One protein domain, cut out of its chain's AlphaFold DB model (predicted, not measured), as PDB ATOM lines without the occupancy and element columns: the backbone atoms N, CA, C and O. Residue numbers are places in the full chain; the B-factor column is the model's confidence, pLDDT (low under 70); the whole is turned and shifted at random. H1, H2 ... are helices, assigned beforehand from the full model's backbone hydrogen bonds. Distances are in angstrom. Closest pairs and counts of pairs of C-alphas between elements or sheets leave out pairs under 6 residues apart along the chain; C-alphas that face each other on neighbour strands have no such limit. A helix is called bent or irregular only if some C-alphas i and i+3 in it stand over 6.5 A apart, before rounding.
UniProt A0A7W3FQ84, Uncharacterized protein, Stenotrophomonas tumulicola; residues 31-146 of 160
ATOM      1  N   ARG A  31     210.957 194.188 245.382       88.56
ATOM      2  CA  ARG A  31     209.641 193.548 245.221       88.56
ATOM      3  C   ARG A  31     209.303 193.220 243.773       88.56
ATOM      4  O   ARG A  31     208.721 192.171 243.505       88.56
ATOM      5  N   ALA A  32     209.630 194.110 242.834       91.00
ATOM      6  CA  ALA A  32     209.404 193.837 241.415       91.00
ATOM      7  C   ALA A  32     210.329 192.720 240.907       91.00
ATOM      8  O   ALA A  32     209.876 191.864 240.151       91.00
ATOM      9  N   LEU A  33     211.585 192.700 241.370       92.19
ATOM     10  CA  LEU A  33     212.540 191.631 241.088       92.19
ATOM     11  C   LEU A  33     212.020 190.288 241.607       92.19
ATOM     12  O   LEU A  33     211.776 189.392 240.809       92.19
ATOM     13  N   GLU A  34     211.729 190.186 242.903       91.94
ATOM     14  CA  GLU A  34     211.193 188.980 243.543       91.94
ATOM     15  C   GLU A  34     209.907 188.492 242.873       91.94
ATOM     16  O   GLU A  34     209.731 187.298 242.616       91.94
ATOM     17  N   ARG A  35     208.992 189.417 242.551       92.44
ATOM     18  CA  ARG A  35     207.714 189.066 241.933       92.44
ATOM     19  C   ARG A  35     207.900 188.495 240.531       92.44
ATOM     20  O   ARG A  35     207.292 187.475 240.214       92.44
ATOM     21  N   VAL A  36     208.727 189.132 239.704       92.88
ATOM     22  CA  VAL A  36     209.037 188.625 238.361       92.88
ATOM     23  C   VAL A  36     209.813 187.307 238.459       92.88
ATOM     24  O   VAL A  36     209.521 186.383 237.701       92.88
ATOM     25  N   GLY A  37     210.725 187.172 239.426       93.19
ATOM     26  CA  GLY A  37     211.446 185.932 239.721       93.19
ATOM     27  C   GLY A  37     210.512 184.774 240.059       93.19
ATOM     28  O   GLY A  37     210.647 183.688 239.499       93.19
ATOM     29  N   SER A  38     209.486 185.019 240.874       92.81
ATOM     30  CA  SER A  38     208.441 184.035 241.182       92.81
ATOM     31  C   SER A  38     207.709 183.539 239.921       92.81
ATOM     32  O   SER A  38     207.540 182.333 239.730       92.81
ATOM     33  N   TRP A  39     207.359 184.440 238.994       92.81
ATOM     34  CA  TRP A  39     206.744 184.085 237.701       92.81
ATOM     35  C   TRP A  39     207.701 183.361 236.740       92.81
ATOM     36  O   TRP A  39     207.292 182.604 235.850       92.81
ATOM     37  N   LEU A  40     209.003 183.611 236.863       92.62
ATOM     38  CA  LEU A  40     210.037 182.919 236.096       92.62
ATOM     39  C   LEU A  40     210.334 181.522 236.654       92.62
ATOM     40  O   LEU A  40     210.588 180.603 235.877       92.62
ATOM     41  N   ALA A  41     210.229 181.329 237.965       90.44
ATOM     42  CA  ALA A  41     210.405 180.027 238.596       90.44
ATOM     43  C   ALA A  41     209.251 179.066 238.273       90.44
ATOM     44  O   ALA A  41     209.472 177.868 238.111       90.44
ATOM     45  N   GLN A  42     208.019 179.578 238.155       81.44
ATOM     46  CA  GLN A  42     206.827 178.753 237.950       81.44
ATOM     47  C   GLN A  42     205.945 179.328 236.830       81.44
ATOM     48  O   GLN A  42     205.436 180.439 236.977       81.44
ATOM     49  N   PRO A  43     205.695 178.590 235.728       63.81
ATOM     50  CA  PRO A  43     204.793 179.040 234.662       63.81
ATOM     51  C   PRO A  43     203.373 179.340 235.166       63.81
ATOM     52  O   PRO A  43     202.750 180.293 234.714       63.81
ATOM     53  N   ALA A  44     202.901 178.572 236.157       67.69
ATOM     54  CA  ALA A  44     201.618 178.777 236.832       67.69
ATOM     55  C   ALA A  44     201.609 179.969 237.815       67.69
ATOM     56  O   ALA A  44     200.580 180.264 238.411       67.69
ATOM     57  N   GLY A  45     202.742 180.653 238.006       73.62
ATOM     58  CA  GLY A  45     202.847 181.801 238.909       73.62
ATOM     59  C   GLY A  45     202.167 183.068 238.381       73.62
ATOM     60  O   GLY A  45     201.940 184.007 239.149       73.62
ATOM     61  N   LEU A  46     201.836 183.119 237.085       85.50
ATOM     62  CA  LEU A  46     201.023 184.193 236.524       85.50
ATOM     63  C   LEU A  46     199.535 183.963 236.813       85.50
ATOM     64  O   LEU A  46     199.050 182.845 236.638       85.50
ATOM     65  N   PRO A  47     198.781 185.014 237.183       85.19
ATOM     66  CA  PRO A  47     197.334 184.899 237.301       85.19
ATOM     67  C   PRO A  47     196.683 184.492 235.978       85.19
ATOM     68  O   PRO A  47     197.121 184.902 234.901       85.19
ATOM     69  N   VAL A  48     195.622 183.692 236.077       86.75
ATOM     70  CA  VAL A  48     194.877 183.186 234.921       86.75
ATOM     71  C   VAL A  48     194.202 184.345 234.190       86.75
ATOM     72  O   VAL A  48     193.557 185.193 234.807       86.75
ATOM     73  N   ALA A  49     194.337 184.375 232.865       91.06
ATOM     74  CA  ALA A  49     193.631 185.335 232.031       91.06
ATOM     75  C   ALA A  49     192.124 185.053 232.036       91.06
ATOM     76  O   ALA A  49     191.689 183.939 231.761       91.06
ATOM     77  N   THR A  50     191.325 186.081 232.320       90.19
ATOM     78  CA  THR A  50     189.855 185.991 232.326       90.19
ATOM     79  C   THR A  50     189.217 186.574 231.065       90.19
ATOM     80  O   THR A  50     188.008 186.472 230.886       90.19
ATOM     81  N   ASP A  51     190.002 187.227 230.204       92.81
ATOM     82  CA  ASP A  51     189.541 187.833 228.957       92.81
ATOM     83  C   ASP A  51     190.656 187.911 227.899       92.81
ATOM     84  O   ASP A  51     191.813 187.566 228.144       92.81
ATOM     85  N   ILE A  52     190.295 188.397 226.707       94.00
ATOM     86  CA  ILE A  52     191.192 188.485 225.546       94.00
ATOM     87  C   ILE A  52     192.408 189.381 225.827       94.00
ATOM     88  O   ILE A  52     193.514 189.060 225.402       94.00
ATOM     89  N   LEU A  53     192.243 190.495 226.547       94.56
ATOM     90  CA  LEU A  53     193.356 191.416 226.814       94.56
ATOM     91  C   LEU A  53     194.347 190.826 227.822       94.56
ATOM     92  O   LEU A  53     195.556 191.009 227.668       94.56
ATOM     93  N   GLY A  54     193.844 190.102 228.821       93.94
ATOM     94  CA  GLY A  54     194.654 189.281 229.711       93.94
ATOM     95  C   GLY A  54     195.390 188.180 228.948       93.94
ATOM     96  O   GLY A  54     196.591 188.002 229.141       93.94
ATOM     97  N   GLN A  55     194.719 187.501 228.013       94.94
ATOM     98  CA  GLN A  55     195.358 186.464 227.199       94.94
ATOM     99  C   GLN A  55     196.493 187.038 226.342       94.94
ATOM    100  O   GLN A  55     197.582 186.473 226.313       94.94
ATOM    101  N   CYS A  56     196.308 188.222 225.746       95.19
ATOM    102  CA  CYS A  56     197.382 188.905 225.022       95.19
ATOM    103  C   CYS A  56     198.614 189.187 225.900       95.19
ATOM    104  O   CYS A  56     199.739 189.142 225.398       95.19
ATOM    105  N   PHE A  57     198.434 189.468 227.198       94.56
ATOM    106  CA  PHE A  57     199.560 189.582 228.128       94.56
ATOM    107  C   PHE A  57     200.274 188.239 228.299       94.56
ATOM    108  O   PHE A  57     201.498 188.196 228.211       94.56
ATOM    109  N   VAL A  58     199.530 187.152 228.532       93.38
ATOM    110  CA  VAL A  58     200.099 185.806 228.727       93.38
ATOM    111  C   VAL A  58     200.876 185.357 227.487       93.38
ATOM    112  O   VAL A  58     201.983 184.827 227.608       93.38
ATOM    113  N   ASP A  59     200.354 185.638 226.294       93.25
ATOM    114  CA  ASP A  59     201.016 185.322 225.028       93.25
ATOM    115  C   ASP A  59     202.309 186.131 224.851       93.25
ATOM    116  O   ASP A  59     203.350 185.580 224.482       93.25
ATOM    117  N   ALA A  60     202.274 187.436 225.150       91.88
ATOM    118  CA  ALA A  60     203.457 188.294 225.108       91.88
ATOM    119  C   ALA A  60     204.511 187.846 226.133       91.88
ATOM    120  O   ALA A  60     205.686 187.710 225.794       91.88
ATOM    121  N   TRP A  61     204.098 187.547 227.364       91.19
ATOM    122  CA  TRP A  61     204.977 187.004 228.394       91.19
ATOM    123  C   TRP A  61     205.649 185.708 227.936       91.19
ATOM    124  O   TRP A  61     206.867 185.581 228.030       91.19
ATOM    125  N   THR A  62     204.870 184.767 227.402       91.44
ATOM    126  CA  THR A  62     205.374 183.471 226.930       91.44
ATOM    127  C   THR A  62     206.376 183.656 225.795       91.44
ATOM    128  O   THR A  62     207.471 183.096 225.843       91.44
ATOM    129  N   ARG A  63     206.052 184.512 224.815       91.75
ATOM    130  CA  ARG A  63     206.929 184.830 223.680       91.75
ATOM    131  C   ARG A  63     208.262 185.441 224.111       91.75
ATOM    132  O   ARG A  63     209.293 185.110 223.535       91.75
ATOM    133  N   HIS A  64     208.250 186.322 225.108       91.06
ATOM    134  CA  HIS A  64     209.436 187.060 225.556       91.06
ATOM    135  C   HIS A  64     210.079 186.482 226.826       91.06
ATOM    136  O   HIS A  64     210.989 187.091 227.388       91.06
ATOM    137  N   ARG A  65     209.658 185.296 227.284       90.50
ATOM    138  CA  ARG A  65     210.063 184.735 228.582       90.50
ATOM    139  C   ARG A  65     211.577 184.658 228.770       90.50
ATOM    140  O   ARG A  65     212.075 185.060 229.817       90.50
ATOM    141  N   SER A  66     212.319 184.189 227.766       90.00
ATOM    142  CA  SER A  66     213.785 184.078 227.841       90.00
ATOM    143  C   SER A  66     214.476 185.443 227.948       90.00
ATOM    144  O   SER A  66     215.478 185.598 228.647       90.00
ATOM    145  N   GLN A  67     213.920 186.462 227.291       89.25
ATOM    146  CA  GLN A  67     214.418 187.834 227.378       89.25
ATOM    147  C   GLN A  67     214.142 188.427 228.764       89.25
ATOM    148  O   GLN A  67     215.036 189.005 229.378       89.25
ATOM    149  N   ILE A  68     212.936 188.217 229.294       90.88
ATOM    150  CA  ILE A  68     212.567 188.629 230.654       90.88
ATOM    151  C   ILE A  68     213.473 187.943 231.685       90.88
ATOM    152  O   ILE A  68     213.964 188.605 232.594       90.88
ATOM    153  N   ALA A  69     213.773 186.652 231.506       91.31
ATOM    154  CA  ALA A  69     214.720 185.925 232.352       91.31
ATOM    155  C   ALA A  69     216.129 186.538 232.316       91.31
ATOM    156  O   ALA A  69     216.785 186.645 233.351       91.31
ATOM    157  N   THR A  70     216.574 187.006 231.148       90.31
ATOM    158  CA  THR A  70     217.869 187.689 230.999       90.31
ATOM    159  C   THR A  70     217.893 189.021 231.752       90.31
ATOM    160  O   THR A  70     218.843 189.287 232.492       90.31
ATOM    161  N   PHE A  71     216.841 189.840 231.619       88.12
ATOM    162  CA  PHE A  71     216.718 191.090 232.376       88.12
ATOM    163  C   PHE A  71     216.661 190.843 233.883       88.12
ATOM    164  O   PHE A  71     217.356 191.530 234.629       88.12
ATOM    165  N   HIS A  72     215.893 189.843 234.322       92.12
ATOM    166  CA  HIS A  72     215.793 189.458 235.726       92.12
ATOM    167  C   HIS A  72     217.152 189.038 236.293       92.12
ATOM    168  O   HIS A  72     217.594 189.607 237.282       92.12
ATOM    169  N   ALA A  73     217.858 188.106 235.646       91.06
ATOM    170  CA  ALA A  73     219.161 187.638 236.123       91.06
ATOM    171  C   ALA A  73     220.205 188.765 236.171       91.06
ATOM    172  O   ALA A  73     221.079 188.791 237.037       91.06
ATOM    173  N   ARG A  74     220.139 189.716 235.232       89.69
ATOM    174  CA  ARG A  74     221.014 190.894 235.242       89.69
ATOM    175  C   ARG A  74     220.692 191.831 236.397       89.69
ATOM    176  O   ARG A  74     221.611 192.287 237.072       89.69
ATOM    177  N   ALA A  75     219.409 192.091 236.618       89.81
ATOM    178  CA  ALA A  75     218.937 192.878 237.739       89.81
ATOM    179  C   ALA A  75     219.364 192.221 239.065       89.81
ATOM    180  O   ALA A  75     219.988 192.880 239.885       89.81
ATOM    181  N   GLU A  76     219.144 190.919 239.236       90.75
ATOM    182  CA  GLU A  76     219.535 190.155 240.428       90.75
ATOM    183  C   GLU A  76     221.034 190.278 240.741       90.75
ATOM    184  O   GLU A  76     221.404 190.612 241.862       90.75
ATOM    185  N   ARG A  77     221.914 190.150 239.735       89.94
ATOM    186  CA  ARG A  77     223.360 190.378 239.926       89.94
ATOM    187  C   ARG A  77     223.687 191.794 240.401       89.94
ATOM    188  O   ARG A  77     224.596 191.975 241.206       89.94
ATOM    189  N   MET A  78     222.991 192.805 239.879       87.62
ATOM    190  CA  MET A  78     223.185 194.195 240.303       87.62
ATOM    191  C   MET A  78     222.650 194.422 241.720       87.62
ATOM    192  O   MET A  78     223.314 195.092 242.503       87.62
ATOM    193  N   HIS A  79     221.502 193.834 242.060       86.25
ATOM    194  CA  HIS A  79     220.923 193.865 243.402       86.25
ATOM    195  C   HIS A  79     221.886 193.268 244.433       86.25
ATOM    196  O   HIS A  79     222.229 193.927 245.411       86.25
ATOM    197  N   ASP A  80     222.410 192.072 244.163       85.44
ATOM    198  CA  ASP A  80     223.388 191.398 245.021       85.44
ATOM    199  C   ASP A  80     224.698 192.181 245.157       85.44
ATOM    200  O   ASP A  80     225.304 192.209 246.227       85.44
ATOM    201  N   ALA A  81     225.146 192.841 244.083       84.31
ATOM    202  CA  ALA A  81     226.348 193.668 244.115       84.31
ATOM    203  C   ALA A  81     226.163 194.970 244.913       84.31
ATOM    204  O   ALA A  81     227.157 195.531 245.385       84.31
ATOM    205  N   LEU A  82     224.923 195.451 245.040       82.81
ATOM    206  CA  LEU A  82     224.559 196.619 245.840       82.81
ATOM    207  C   LEU A  82     224.217 196.270 247.291       82.81
ATOM    208  O   LEU A  82     224.213 197.178 248.119       82.81
ATOM    209  N   ASP A  83     223.948 194.998 247.605       82.06
ATOM    210  CA  ASP A  83     223.657 194.545 248.964       82.06
ATOM    211  C   ASP A  83     224.865 194.825 249.885       82.06
ATOM    212  O   ASP A  83     225.911 194.172 249.769       82.06
ATOM    213  N   PRO A  84     224.748 195.772 250.841       74.12
ATOM    214  CA  PRO A  84     225.849 196.139 251.726       74.12
ATOM    215  C   PRO A  84     226.318 194.978 252.610       74.12
ATOM    216  O   PRO A  84     227.468 194.961 253.057       74.12
ATOM    217  N   GLN A  85     225.445 193.999 252.880       75.38
ATOM    218  CA  GLN A  85     225.807 192.816 253.655       75.38
ATOM    219  C   GLN A  85     226.748 191.906 252.866       75.38
ATOM    220  O   GLN A  85     227.697 191.368 253.445       75.38
ATOM    221  N   ARG A  86     226.515 191.783 251.555       72.00
ATOM    222  CA  ARG A  86     227.321 190.977 250.630       72.00
ATOM    223  C   ARG A  86     228.563 191.709 250.137       72.00
ATOM    224  O   ARG A  86     229.584 191.066 249.907       72.00
ATOM    225  N   ASN A  87     228.519 193.039 250.024       70.94
ATOM    226  CA  ASN A  87     229.579 193.815 249.382       70.94
ATOM    227  C   ASN A  87     230.111 194.981 250.238       70.94
ATOM    228  O   ASN A  87     230.000 196.156 249.894       70.94
ATOM    229  N   ARG A  88     230.770 194.647 251.355       69.25
ATOM    230  CA  ARG A  88     231.329 195.627 252.313       69.25
ATOM    231  C   ARG A  88     232.513 196.455 251.791       69.25
ATOM    232  O   ARG A  88     232.902 197.416 252.447       69.25
ATOM    233  N   LYS A  89     233.130 196.055 250.674       70.19
ATOM    234  CA  LYS A  89     234.341 196.683 250.107       70.19
ATOM    235  C   LYS A  89     234.076 197.393 248.775       70.19
ATOM    236  O   LYS A  89     235.024 197.696 248.057       70.19
ATOM    237  N   ALA A  90     232.811 197.611 248.415       67.56
ATOM    238  CA  ALA A  90     232.466 198.246 247.154       67.56
ATOM    239  C   ALA A  90     233.048 199.665 247.073       67.56
ATOM    240  O   ALA A  90     232.810 200.498 247.946       67.56
ATOM    241  N   ASP A  91     233.772 199.943 245.992       79.06
ATOM    242  CA  ASP A  91     234.145 201.303 245.618       79.06
ATOM    243  C   ASP A  91     232.877 202.129 245.309       79.06
ATOM    244  O   ASP A  91     231.958 201.650 244.635       79.06
ATOM    245  N   VAL A  92     232.820 203.372 245.798       76.44
ATOM    246  CA  VAL A  92     231.649 204.261 245.673       76.44
ATOM    247  C   VAL A  92     231.283 204.517 244.207       76.44
ATOM    248  O   VAL A  92     230.108 204.480 243.840       76.44
ATOM    249  N   GLN A  93     232.266 204.698 243.331       74.25
ATOM    250  CA  GLN A  93     232.066 204.980 241.910       74.25
ATOM    251  C   GLN A  93     231.613 203.725 241.162       74.25
ATOM    252  O   GLN A  93     230.875 203.811 240.173       74.25
ATOM    253  N   ARG A  94     232.016 202.538 241.625       76.94
ATOM    254  CA  ARG A  94     231.437 201.266 241.167       76.94
ATOM    255  C   ARG A  94     229.976 201.142 241.610       76.94
ATOM    256  O   ARG A  94     229.128 200.855 240.767       76.94
ATOM    257  N   ALA A  95     229.664 201.427 242.875       78.06
ATOM    258  CA  ALA A  95     228.300 201.352 243.405       78.06
ATOM    259  C   ALA A  95     227.333 202.311 242.686       78.06
ATOM    260  O   ALA A  95     226.248 201.896 242.289       78.06
ATOM    261  N   VAL A  96     227.741 203.557 242.416       80.19
ATOM    262  CA  VAL A  96     226.916 204.542 241.686       80.19
ATOM    263  C   VAL A  96     226.549 204.056 240.279       80.19
ATOM    264  O   VAL A  96     225.395 204.177 239.863       80.19
ATOM    265  N   ARG A  97     227.500 203.462 239.547       80.06
ATOM    266  CA  ARG A  97     227.243 202.921 238.201       80.06
ATOM    267  C   ARG A  97     226.300 201.724 238.234       80.06
ATOM    268  O   ARG A  97     225.367 201.664 237.434       80.06
ATOM    269  N   ILE A  98     226.501 200.813 239.188       81.88
ATOM    270  CA  ILE A  98     225.610 199.662 239.381       81.88
ATOM    271  C   ILE A  98     224.202 200.142 239.761       81.88
ATOM    272  O   ILE A  98     223.237 199.645 239.195       81.88
ATOM    273  N   CYS A  99     224.067 201.159 240.620       82.38
ATOM    274  CA  CYS A  99     222.780 201.772 240.963       82.38
ATOM    275  C   CYS A  99     222.042 202.327 239.738       82.38
ATOM    276  O   CYS A  99     220.850 202.075 239.582       82.38
ATOM    277  N   ALA A 100     222.724 203.066 238.858       80.25
ATOM    278  CA  ALA A 100     222.099 203.623 237.658       80.25
ATOM    279  C   ALA A 100     221.603 202.520 236.702       80.25
ATOM    280  O   ALA A 100     220.469 202.571 236.216       80.25
ATOM    281  N   ALA A 101     222.422 201.487 236.482       82.50
ATOM    282  CA  ALA A 101     222.048 200.337 235.662       82.50
ATOM    283  C   ALA A 101     220.911 199.514 236.299       82.50
ATOM    284  O   ALA A 101     219.978 199.102 235.604       82.50
ATOM    285  N   TRP A 102     220.946 199.328 237.621       84.81
ATOM    286  CA  TRP A 102     219.890 198.677 238.391       84.81
ATOM    287  C   TRP A 102     218.565 199.428 238.259       84.81
ATOM    288  O   TRP A 102     217.551 198.814 237.949       84.81
ATOM    289  N   GLN A 103     218.559 200.757 238.408       83.31
ATOM    290  CA  GLN A 103     217.344 201.569 238.273       83.31
ATOM    291  C   GLN A 103     216.687 201.415 236.900       83.31
ATOM    292  O   GLN A 103     215.459 201.387 236.807       83.31
ATOM    293  N   HIS A 104     217.482 201.303 235.832       84.25
ATOM    294  CA  HIS A 104     216.956 201.036 234.497       84.25
ATOM    295  C   HIS A 104     216.236 199.680 234.440       84.25
ATOM    296  O   HIS A 104     215.065 199.624 234.065       84.25
ATOM    297  N   HIS A 105     216.891 198.604 234.885       85.75
ATOM    298  CA  HIS A 105     216.289 197.266 234.894       85.75
ATOM    299  C   HIS A 105     215.067 197.197 235.809       85.75
ATOM    300  O   HIS A 105     214.040 196.628 235.447       85.75
ATOM    301  N   GLN A 106     215.131 197.858 236.958       87.06
ATOM    302  CA  GLN A 106     214.040 197.915 237.912       87.06
ATOM    303  C   GLN A 106     212.795 198.605 237.343       87.06
ATOM    304  O   GLN A 106     211.678 198.172 237.618       87.06
ATOM    305  N   ARG A 107     212.953 199.640 236.507       87.00
ATOM    306  CA  ARG A 107     211.818 200.256 235.793       87.00
ATOM    307  C   ARG A 107     211.148 199.274 234.837       87.00
ATOM    308  O   ARG A 107     209.922 199.254 234.770       87.00
ATOM    309  N   ILE A 108     211.930 198.447 234.142       89.31
ATOM    310  CA  ILE A 108     211.394 197.404 233.257       89.31
ATOM    311  C   ILE A 108     210.598 196.385 234.078       89.31
ATOM    312  O   ILE A 108     209.434 196.135 233.775       89.31
ATOM    313  N   LEU A 109     211.187 195.846 235.150       91.88
ATOM    314  CA  LEU A 109     210.534 194.847 236.005       91.88
ATOM    315  C   LEU A 109     209.256 195.395 236.652       91.88
ATOM    316  O   LEU A 109     208.223 194.727 236.649       91.88
ATOM    317  N   ARG A 110     209.287 196.639 237.138       92.12
ATOM    318  CA  ARG A 110     208.101 197.310 237.679       92.12
ATOM    319  C   ARG A 110     207.015 197.486 236.618       92.12
ATOM    320  O   ARG A 110     205.857 197.188 236.891       92.12
ATOM    321  N   GLY A 111     207.386 197.894 235.405       92.31
ATOM    322  CA  GLY A 111     206.448 198.024 234.291       92.31
ATOM    323  C   GLY A 111     205.778 196.699 233.914       92.31
ATOM    324  O   GLY A 111     204.578 196.679 233.639       92.31
ATOM    325  N   LEU A 112     206.503 195.575 233.989       93.12
ATOM    326  CA  LEU A 112     205.917 194.239 233.818       93.12
ATOM    327  C   LEU A 112     204.869 193.940 234.895       93.12
ATOM    328  O   LEU A 112     203.783 193.458 234.572       93.12
ATOM    329  N   VAL A 113     205.174 194.255 236.157       93.69
ATOM    330  CA  VAL A 113     204.242 194.049 237.273       93.69
ATOM    331  C   VAL A 113     202.996 194.920 237.136       93.69
ATOM    332  O   VAL A 113     201.881 194.435 237.320       93.69
ATOM    333  N   GLU A 114     203.155 196.183 236.757       93.81
ATOM    334  CA  GLU A 114     202.036 197.103 236.537       93.81
ATOM    335  C   GLU A 114     201.152 196.657 235.363       93.81
ATOM    336  O   GLU A 114     199.925 196.640 235.481       93.81
ATOM    337  N   CYS A 115     201.751 196.220 234.249       94.12
ATOM    338  CA  CYS A 115     201.006 195.653 233.125       94.12
ATOM    339  C   CYS A 115     200.227 194.403 233.545       94.12
ATOM    340  O   CYS A 115     199.048 194.280 233.210       94.12
ATOM    341  N   GLN A 116     200.850 193.508 234.320       94.44
ATOM    342  CA  GLN A 116     200.184 192.323 234.855       94.44
ATOM    343  C   GLN A 116     198.979 192.714 235.715       94.44
ATOM    344  O   GLN A 116     197.896 192.176 235.510       94.44
ATOM    345  N   GLN A 117     199.112 193.674 236.632       93.31
ATOM    346  CA  GLN A 117     197.997 194.113 237.479       93.31
ATOM    347  C   GLN A 117     196.836 194.702 236.663       93.31
ATOM    348  O   GLN A 117     195.679 194.368 236.914       93.31
ATOM    349  N   LEU A 118     197.131 195.524 235.651       94.69
ATOM    350  CA  LEU A 118     196.106 196.145 234.801       94.69
ATOM    351  C   LEU A 118     195.392 195.144 233.876       94.69
ATOM    352  O   LEU A 118     194.254 195.385 233.465       94.69
ATOM    353  N   LEU A 119     196.065 194.058 233.494       94.38
ATOM    354  CA  LEU A 119     195.581 193.127 232.468       94.38
ATOM    355  C   LEU A 119     195.062 191.809 233.036       94.38
ATOM    356  O   LEU A 119     194.129 191.255 232.464       94.38
ATOM    357  N   LEU A 120     195.632 191.358 234.150       93.38
ATOM    358  CA  LEU A 120     195.382 190.072 234.804       93.38
ATOM    359  C   LEU A 120     195.058 190.204 236.302       93.38
ATOM    360  O   LEU A 120     194.824 189.200 236.971       93.38
ATOM    361  N   GLY A 121     195.114 191.408 236.875       89.81
ATOM    362  CA  GLY A 121     194.781 191.620 238.281       89.81
ATOM    363  C   GLY A 121     193.284 191.442 238.567       89.81
ATOM    364  O   GLY A 121     192.463 191.488 237.651       89.81
ATOM    365  N   PRO A 122     192.892 191.322 239.846       87.44
ATOM    366  CA  PRO A 122     191.490 191.130 240.238       87.44
ATOM    367  C   PRO A 122     190.571 192.280 239.791       87.44
ATOM    368  O   PRO A 122     189.371 192.092 239.635       87.44
ATOM    369  N   GLN A 123     191.134 193.470 239.559       88.25
ATOM    370  CA  GLN A 123     190.412 194.653 239.082       88.25
ATOM    371  C   GLN A 123     190.576 194.896 237.572       88.25
ATOM    372  O   GLN A 123     190.154 195.937 237.073       88.25
ATOM    373  N   ALA A 124     191.155 193.953 236.818       89.31
ATOM    374  CA  ALA A 124     191.421 194.131 235.391       89.31
ATOM    375  C   ALA A 124     190.153 194.492 234.599       89.31
ATOM    376  O   ALA A 124     190.182 195.404 233.776       89.31
ATOM    377  N   ALA A 125     189.020 193.847 234.893       87.44
ATOM    378  CA  ALA A 125     187.741 194.135 234.241       87.44
ATOM    379  C   ALA A 125     187.167 195.525 234.585       87.44
ATOM    380  O   ALA A 125     186.413 196.085 233.795       87.44
ATOM    381  N   ALA A 126     187.546 196.103 235.731       90.62
ATOM    382  CA  ALA A 126     187.107 197.435 236.148       90.62
ATOM    383  C   ALA A 126     187.910 198.563 235.476       90.62
ATOM    384  O   ALA A 126     187.496 199.723 235.488       90.62
ATOM    385  N   HIS A 127     189.069 198.255 234.883       91.00
ATOM    386  CA  HIS A 127     189.857 199.257 234.178       91.00
ATOM    387  C   HIS A 127     189.271 199.576 232.797       91.00
ATOM    388  O   HIS A 127     188.913 198.664 232.047       91.00
ATOM    389  N   PRO A 128     189.276 200.859 232.384       95.38
ATOM    390  CA  PRO A 128     188.872 201.234 231.037       95.38
ATOM    391  C   PRO A 128     189.668 200.474 229.973       95.38
ATOM    392  O   PRO A 128     190.901 200.406 230.030       95.38
ATOM    393  N   VAL A 129     188.978 199.973 228.944       93.88
ATOM    394  CA  VAL A 129     189.593 199.214 227.838       93.88
ATOM    395  C   VAL A 129     190.746 199.988 227.190       93.88
ATOM    396  O   VAL A 129     191.780 199.403 226.874       93.88
ATOM    397  N   ALA A 130     190.620 201.311 227.043       94.69
ATOM    398  CA  ALA A 130     191.681 202.166 226.506       94.69
ATOM    399  C   ALA A 130     192.973 202.107 227.343       94.69
ATOM    400  O   ALA A 130     194.066 201.997 226.782       94.69
ATOM    401  N   ARG A 131     192.853 202.099 228.680       94.75
ATOM    402  CA  ARG A 131     193.989 201.994 229.608       94.75
ATOM    403  C   ARG A 131     194.656 200.624 229.514       94.75
ATOM    404  O   ARG A 131     195.878 200.538 229.467       94.75
ATOM    405  N   ARG A 132     193.868 199.555 229.406       95.94
ATOM    406  CA  ARG A 132     194.386 198.186 229.224       95.94
ATOM    407  C   ARG A 132     195.103 198.024 227.878       95.94
ATOM    408  O   ARG A 132     196.214 197.509 227.824       95.94
ATOM    409  N   LYS A 133     194.545 198.571 226.794       95.19
ATOM    410  CA  LYS A 133     195.222 198.628 225.483       95.19
ATOM    411  C   LYS A 133     196.508 199.456 225.524       95.19
ATOM    412  O   LYS A 133     197.483 199.119 224.857       95.19
ATOM    413  N   GLN A 134     196.537 200.546 226.290       95.56
ATOM    414  CA  GLN A 134     197.762 201.312 226.519       95.56
ATOM    415  C   GLN A 134     198.815 200.482 227.261       95.56
ATOM    416  O   GLN A 134     199.964 200.488 226.836       95.56
ATOM    417  N   ALA A 135     198.422 199.721 228.285       94.06
ATOM    418  CA  ALA A 135     199.323 198.814 228.991       94.06
ATOM    419  C   ALA A 135     199.924 197.750 228.057       94.06
ATOM    420  O   ALA A 135     201.123 197.520 228.105       94.06
ATOM    421  N   LEU A 136     199.145 197.172 227.132       94.19
ATOM    422  CA  LEU A 136     199.680 196.231 226.134       94.19
ATOM    423  C   LEU A 136     200.696 196.879 225.180       94.19
ATOM    424  O   LEU A 136     201.730 196.286 224.881       94.19
ATOM    425  N   ARG A 137     200.434 198.109 224.718       94.38
ATOM    426  CA  ARG A 137     201.401 198.858 223.892       94.38
ATOM    427  C   ARG A 137     202.681 199.156 224.668       94.38
ATOM    428  O   ARG A 137     203.774 199.036 224.125       94.38
ATOM    429  N   TRP A 138     202.540 199.515 225.939       92.81
ATOM    430  CA  TRP A 138     203.677 199.760 226.811       92.81
ATOM    431  C   TRP A 138     204.480 198.480 227.076       92.81
ATOM    432  O   TRP A 138     205.697 198.493 226.914       92.81
ATOM    433  N   LEU A 139     203.818 197.353 227.353       92.00
ATOM    434  CA  LEU A 139     204.446 196.034 227.470       92.00
ATOM    435  C   LEU A 139     205.283 195.696 226.232       92.00
ATOM    436  O   LEU A 139     206.434 195.288 226.364       92.00
ATOM    437  N   ALA A 140     204.737 195.917 225.032       89.69
ATOM    438  CA  ALA A 140     205.477 195.706 223.793       89.69
ATOM    439  C   ALA A 140     206.738 196.582 223.728       89.69
ATOM    440  O   ALA A 140     207.798 196.088 223.352       89.69
ATOM    441  N   SER A 141     206.665 197.849 224.151       89.44
ATOM    442  CA  SER A 141     207.844 198.728 224.184       89.44
ATOM    443  C   SER A 141     208.895 198.302 225.215       89.44
ATOM    444  O   SER A 141     210.080 198.357 224.912       89.44
ATOM    445  N   LEU A 142     208.481 197.804 226.389       86.88
ATOM    446  CA  LEU A 142     209.392 197.291 227.422       86.88
ATOM    447  C   LEU A 142     210.131 196.025 226.973       86.88
ATOM    448  O   LEU A 142     211.269 195.794 227.372       86.88
ATOM    449  N   LEU A 143     209.465 195.192 226.173       83.12
ATOM    450  CA  LEU A 143     209.998 193.920 225.686       83.12
ATOM    451  C   LEU A 143     210.653 194.035 224.308       83.12
ATOM    452  O   LEU A 143     211.239 193.066 223.825       83.12
ATOM    453  N   THR A 144     210.596 195.205 223.672       79.12
ATOM    454  CA  THR A 144     211.348 195.439 222.441       79.12
ATOM    455  C   THR A 144     212.836 195.435 222.798       79.12
ATOM    456  O   THR A 144     213.239 196.151 223.713       79.12
ATOM    457  N   PRO A 145     213.667 194.606 222.144       60.84
ATOM    458  CA  PRO A 145     215.089 194.573 222.446       60.84
ATOM    459  C   PRO A 145     215.706 195.949 222.176       60.84
ATOM    460  O   PRO A 145     215.544 196.499 221.086       60.84
ATOM    461  N   GLU A 146     216.448 196.480 223.147       55.50
ATOM    462  CA  GLU A 146     217.406 197.553 222.891       55.50
ATOM    463  C   GLU A 146     218.414 197.035 221.858       55.50
ATOM    464  O   GLU A 146     219.251 196.182 222.167       55.50
TER     465      GLU A 146
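This is residues 31 to 146 of the 160 residues of an uncharacterized protein of Stenotrophomonas tumulicola (UniProt A0A7W3FQ84). An elongated body of helices is built along one long helix, H3, with the bent helix H2 arching beside it: arm H2b crosses H3 in a hairpin, and arm H2a meets the last residues of H3. H4 folds back beside H2a; H2a, H3 and H4 make an up-and-down bundle, each running against the one before, and short H1 packs on H2b and H3 near the middle. The printed part has 116 residues with four named helices, H1 to H4 in order, and no named strand: all helix. It is only just compact, close to loose, with a radius of gyration of the C-alphas of 15.8 A and spans of 50 by 26 by 24 A.

Start at H1, residues 31 to 41, which touches residues 106 to 113 of H3, residues 92 to 120; their closest C-alphas, Ala 32 and Arg 110, are 5.3 A apart. Next find H2, residues 52 to 82, one helix by its hydrogen bonds but bent, with C-alphas 63 and 66 8.1 A apart; its arms are H2a, residues 52 to 63, and H2b, residues 66 to 82. H2b and H3 form a hairpin at a steep tilt of 42 degrees, closest at C-alphas Ala 75 and His 105, 5.9 A. H4, residues 129 to 143, touches H2a at a shallow tilt of 5 degrees, the same way, closest at C-alphas Phe 57 and Leu 136, 6.9 A. H1 and H4 are apart. In H1, H2a, H2b, H3 and H4 every O i to N i+4 pair is within hydrogen-bond range.

Find C-alpha 31 at (209.641, 193.548, 245.221), where H1 begins. H2b is 24.4 A long; H3 runs 40.4 A, with a kink of 26 degrees near residue 103. H4, 21.2 A, ends at C-alpha 143, (209.998, 193.920, 225.686).

The C-alphas farthest apart, Asp 51 and Lys 89, are 50.3 A apart. The printed part has no cut, and its three links are short. Look for pLDDT under 70 at residues 43 to 44, 88, 90 and 145 to 146.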